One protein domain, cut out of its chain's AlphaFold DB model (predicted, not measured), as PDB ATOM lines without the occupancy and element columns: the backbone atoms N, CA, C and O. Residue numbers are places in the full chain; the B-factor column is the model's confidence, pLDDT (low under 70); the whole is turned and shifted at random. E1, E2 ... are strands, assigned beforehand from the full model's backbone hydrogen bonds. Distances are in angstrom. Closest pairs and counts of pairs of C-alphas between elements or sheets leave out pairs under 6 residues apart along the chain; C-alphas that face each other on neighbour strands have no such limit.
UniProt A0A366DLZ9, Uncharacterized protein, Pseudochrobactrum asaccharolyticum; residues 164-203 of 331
ATOM      1  N   LYS A 164     212.194 232.943 237.826       86.81
ATOM      2  CA  LYS A 164     211.123 233.893 237.494       86.81
ATOM      3  C   LYS A 164     209.926 233.713 238.426       86.81
ATOM      4  O   LYS A 164     209.756 232.685 239.082       86.81
ATOM      5  N   GLY A 165     209.057 234.717 238.445       90.00
ATOM      6  CA  GLY A 165     207.850 234.700 239.266       90.00
ATOM      7  C   GLY A 165     208.188 234.757 240.754       90.00
ATOM      8  O   GLY A 165     209.016 235.560 241.176       90.00
ATOM      9  N   ALA A 166     207.558 233.896 241.552       91.06
ATOM     10  CA  ALA A 166     207.764 233.858 243.000       91.06
ATOM     11  C   ALA A 166     209.091 233.204 243.436       91.06
ATOM     12  O   ALA A 166     209.312 233.021 244.630       91.06
ATOM     13  N   PHE A 167     209.978 232.829 242.511       90.81
ATOM     14  CA  PHE A 167     211.264 232.214 242.840       90.81
ATOM     15  C   PHE A 167     212.426 233.197 242.700       90.81
ATOM     16  O   PHE A 167     212.501 233.971 241.748       90.81
ATOM     17  N   LYS A 168     213.387 233.114 243.626       88.81
ATOM     18  CA  LYS A 168     214.667 233.839 243.577       88.81
ATOM     19  C   LYS A 168     215.837 232.954 244.010       88.81
ATOM     20  O   LYS A 168     215.644 231.929 244.670       88.81
ATOM     21  N   LYS A 169     217.067 233.374 243.677       86.81
ATOM     22  CA  LYS A 169     218.288 232.756 244.226       86.81
ATOM     23  C   LYS A 169     218.315 232.974 245.744       86.81
ATOM     24  O   LYS A 169     218.221 234.105 246.216       86.81
ATOM     25  N   GLY A 170     218.396 231.883 246.496       85.44
ATOM     26  CA  GLY A 170     218.557 231.872 247.946       85.44
ATOM     27  C   GLY A 170     220.030 231.917 248.361       85.44
ATOM     28  O   GLY A 170     220.899 232.339 247.602       85.44
ATOM     29  N   ALA A 171     220.329 231.461 249.577       86.00
ATOM     30  CA  ALA A 171     221.702 231.423 250.078       86.00
ATOM     31  C   ALA A 171     222.610 230.539 249.205       86.00
ATOM     32  O   ALA A 171     222.201 229.466 248.745       86.00
ATOM     33  N   LYS A 172     223.864 230.973 249.036       84.12
ATOM     34  CA  LYS A 172     224.913 230.196 248.372       84.12
ATOM     35  C   LYS A 172     225.133 228.864 249.100       84.12
ATOM     36  O   LYS A 172     225.137 228.804 250.330       84.12
ATOM     37  N   LYS A 173     225.317 227.798 248.330       76.25
ATOM     38  CA  LYS A 173     225.629 226.440 248.778       76.25
ATOM     39  C   LYS A 173     226.979 226.029 248.194       76.25
ATOM     40  O   LYS A 173     227.307 226.372 247.058       76.25
ATOM     41  N   ASN A 174     227.776 225.323 248.991       69.31
ATOM     42  CA  ASN A 174     229.039 224.766 248.518       69.31
ATOM     43  C   ASN A 174     228.734 223.618 247.555       69.31
ATOM     44  O   ASN A 174     227.910 222.761 247.872       69.31
ATOM     45  N   SER A 175     229.396 223.606 246.399       64.75
ATOM     46  CA  SER A 175     229.289 222.504 245.447       64.75
ATOM     47  C   SER A 175     229.767 221.212 246.107       64.75
ATOM     48  O   SER A 175     230.899 221.149 246.585       64.75
ATOM     49  N   GLY A 176     228.933 220.170 246.110       59.00
ATOM     50  CA  GLY A 176     229.318 218.846 246.619       59.00
ATOM     51  C   GLY A 176     230.397 218.148 245.780       59.00
ATOM     52  O   GLY A 176     230.911 217.113 246.192       59.00
ATOM     53  N   ASN A 177     230.749 218.711 244.618       59.41
ATOM     54  CA  ASN A 177     231.703 218.135 243.683       59.41
ATOM     55  C   ASN A 177     233.050 218.892 243.745       59.41
ATOM     56  O   ASN A 177     233.121 220.043 243.295       59.41
ATOM     57  N   PRO A 178     234.121 218.305 244.313       49.81
ATOM     58  CA  PRO A 178     235.435 218.939 244.341       49.81
ATOM     59  C   PRO A 178     235.975 219.075 242.907       49.81
ATOM     60  O   PRO A 178     236.300 218.085 242.262       49.81
ATOM     61  N   GLY A 179     236.039 220.310 242.396       56.59
ATOM     62  CA  GLY A 179     236.588 220.633 241.069       56.59
ATOM     63  C   GLY A 179     235.635 221.367 240.118       56.59
ATOM     64  O   GLY A 179     236.101 221.973 239.157       56.59
ATOM     65  N   SER A 180     234.322 221.403 240.386       60.56
ATOM     66  CA  SER A 180     233.410 222.265 239.626       60.56
ATOM     67  C   SER A 180     233.484 223.684 240.190       60.56
ATOM     68  O   SER A 180     232.910 223.958 241.239       60.56
ATOM     69  N   GLY A 181     234.171 224.614 239.528       60.94
ATOM     70  CA  GLY A 181     234.274 226.024 239.954       60.94
ATOM     71  C   GLY A 181     232.954 226.822 239.938       60.94
ATOM     72  O   GLY A 181     232.985 228.045 239.850       60.94
ATOM     73  N   THR A 182     231.795 226.157 239.985       66.62
ATOM     74  CA  THR A 182     230.468 226.767 239.853       66.62
ATOM     75  C   THR A 182     229.821 226.923 241.226       66.62
ATOM     76  O   THR A 182     229.635 225.953 241.957       66.62
ATOM     77  N   SER A 183     229.462 228.159 241.579       76.06
ATOM     78  CA  SER A 183     228.703 228.441 242.801       76.06
ATOM     79  C   SER A 183     227.257 227.969 242.642       76.06
ATOM     80  O   SER A 183     226.598 228.339 241.669       76.06
ATOM     81  N   GLN A 184     226.771 227.177 243.598       79.62
ATOM     82  CA  GLN A 184     225.381 226.724 243.660       79.62
ATOM     83  C   GLN A 184     224.593 227.567 244.670       79.62
ATOM     84  O   GLN A 184     225.160 228.135 245.603       79.62
ATOM     85  N   TYR A 185     223.279 227.647 244.500       81.25
ATOM     86  CA  TYR A 185     222.365 228.445 245.308       81.25
ATOM     87  C   TYR A 185     221.111 227.637 245.628       81.25
ATOM     88  O   TYR A 185     220.612 226.868 244.804       81.25
ATOM     89  N   ALA A 186     220.577 227.836 246.832       82.50
ATOM     90  CA  ALA A 186     219.246 227.346 247.163       82.50
ATOM     91  C   ALA A 186     218.181 228.041 246.297       82.50
ATOM     92  O   ALA A 186     218.359 229.186 245.878       82.50
ATOM     93  N   VAL A 187     217.048 227.376 246.091       84.25
ATOM     94  CA  VAL A 187     215.838 228.007 245.555       84.25
ATOM     95  C   VAL A 187     215.061 228.594 246.728       84.25
ATOM     96  O   VAL A 187     214.794 227.890 247.702       84.25
ATOM     97  N   ALA A 188     214.710 229.875 246.655       88.25
ATOM     98  CA  ALA A 188     213.840 230.515 247.634       88.25
ATOM     99  C   ALA A 188     212.515 230.900 246.977       88.25
ATOM    100  O   ALA A 188     212.511 231.527 245.917       88.25
ATOM    101  N   PHE A 189     211.410 230.540 247.627       90.12
ATOM    102  CA  PHE A 189     210.082 231.030 247.286       90.12
ATOM    103  C   PHE A 189     209.789 232.304 248.081       90.12
ATOM    104  O   PHE A 189     209.971 232.343 249.298       90.12
ATOM    105  N   ASP A 190     209.343 233.338 247.382       91.56
ATOM    106  CA  ASP A 190     208.971 234.627 247.934       91.56
ATOM    107  C   ASP A 190     207.815 235.223 247.118       91.56
ATOM    108  O   ASP A 190     208.000 235.782 246.035       91.56
ATOM    109  N   ALA A 191     206.601 235.107 247.657       91.88
ATOM    110  CA  ALA A 191     205.394 235.631 247.025       91.88
ATOM    111  C   ALA A 191     205.418 237.163 246.853       91.88
ATOM    112  O   ALA A 191     204.729 237.679 245.971       91.88
ATOM    113  N   SER A 192     206.229 237.892 247.636       91.38
ATOM    114  CA  SER A 192     206.303 239.360 247.564       91.38
ATOM    115  C   SER A 192     206.864 239.882 246.238       91.38
ATOM    116  O   SER A 192     206.672 241.046 245.891       91.38
ATOM    117  N   LEU A 193     207.515 239.011 245.459       90.44
ATOM    118  CA  LEU A 193     208.064 239.339 244.143       90.44
ATOM    119  C   LEU A 193     206.985 239.542 243.071       90.44
ATOM    120  O   LEU A 193     207.235 240.216 242.074       90.44
ATOM    121  N   VAL A 194     205.802 238.948 243.255       91.00
ATOM    122  CA  VAL A 194     204.706 238.973 242.267       91.00
ATOM    123  C   VAL A 194     203.366 239.411 242.851       91.00
ATOM    124  O   VAL A 194     202.431 239.688 242.104       91.00
ATOM    125  N   ALA A 195     203.259 239.494 244.176       90.75
ATOM    126  CA  ALA A 195     202.045 239.877 244.876       90.75
ATOM    127  C   ALA A 195     202.361 240.768 246.082       90.75
ATOM    128  O   ALA A 195     203.444 240.728 246.654       90.75
ATOM    129  N   ARG A 196     201.381 241.567 246.515       91.50
ATOM    130  CA  ARG A 196     201.460 242.257 247.811       91.50
ATOM    131  C   ARG A 196     201.209 241.238 248.918       91.50
ATOM    132  O   ARG A 196     200.202 240.540 248.868       91.50
ATOM    133  N   THR A 197     202.090 241.185 249.910       91.94
ATOM    134  CA  THR A 197     202.018 240.210 251.007       91.94
ATOM    135  C   THR A 197     201.737 240.880 252.348       91.94
ATOM    136  O   THR A 197     202.159 242.009 252.595       91.94
ATOM    137  N   ALA A 198     201.056 240.155 253.228       91.44
ATOM    138  CA  ALA A 198     200.852 240.470 254.638       91.44
ATOM    139  C   ALA A 198     200.721 239.145 255.416       91.44
ATOM    140  O   ALA A 198     200.712 238.080 254.802       91.44
ATOM    141  N   ASN A 199     200.610 239.197 256.748       91.69
ATOM    142  CA  ASN A 199     200.378 238.002 257.574       91.69
ATOM    143  C   ASN A 199     199.028 237.309 257.295       91.69
ATOM    144  O   ASN A 199     198.897 236.129 257.588       91.69
ATOM    145  N   GLU A 200     198.054 238.036 256.745       90.50
ATOM    146  CA  GLU A 200     196.705 237.570 256.405       90.50
ATOM    147  C   GLU A 200     196.355 238.053 254.989       90.50
ATOM    148  O   GLU A 200     196.631 239.213 254.642       90.50
ATOM    149  N   THR A 201     195.738 237.195 254.170       91.38
ATOM    150  CA  THR A 201     195.283 237.585 252.830       91.38
ATOM    151  C   THR A 201     194.027 238.436 252.944       91.38
ATOM    152  O   THR A 201     192.939 237.933 253.205       91.38
ATOM    153  N   ARG A 202     194.144 239.743 252.689       90.38
ATOM    154  CA  ARG A 202     192.993 240.653 252.742       90.38
ATOM    155  C   ARG A 202     192.985 241.672 251.607       90.38
ATOM    156  O   ARG A 202     194.033 242.234 251.272       90.38
ATOM    157  N   PRO A 203     191.809 241.969 251.029       89.94
ATOM    158  CA  PRO A 203     191.663 243.129 250.168       89.94
ATOM    159  C   PRO A 203     191.807 244.419 250.989       89.94
ATOM    160  O   PRO A 203     191.826 244.416 252.224       89.94
TER     161      PRO A 203
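What this domain is: This is residues 164 to 203 of the 331 residues of an uncharacterized protein of Pseudochrobactrum asaccharolyticum (UniProt A0A366DLZ9). With little regular structure, this is a long, thin strand hairpin, E1 and E2 side by side, with a looped tip at one end and a tail at the other whose residues 196 to 203 stick out. The printed part has 40 residues, with E1 then E2 antiparallel and no named helix; its class is all strand, though these strands hold only 13 residues. It is extended, a rod of 51 by 18 by 8 A, with a radius of gyration of the C-alphas of 15.2 A.

How they stand to each other: Look first at E1, residues 167 to 173, and E2, residues 184 to 189, a hairpin of antiparallel neighbours at 142 degrees. C-alphas 172 and 185 face each other at 4.4 A. N 170 and O 186, 2.8 A apart, are within hydrogen-bond range, as are N 188 and O 168 at 3.0 A.

Where its parts are: Find C-alpha 167 at (211.264, 232.214, 242.840); from there E1 runs 16.6 A to C-alpha 173. E2 runs 16.3 A from C-alpha 184 to C-alpha 189 at (210.082, 231.030, 247.286).

The domain as a whole: The C-alphas farthest apart, those of Gly 179 and Pro 203, are 51.1 A apart. The printed part has no cut, and the link from E1 to E2 is short, with 10 residues. Residues 190 to 203 hold no named element, and residues 174 to 182 have pLDDT under 70.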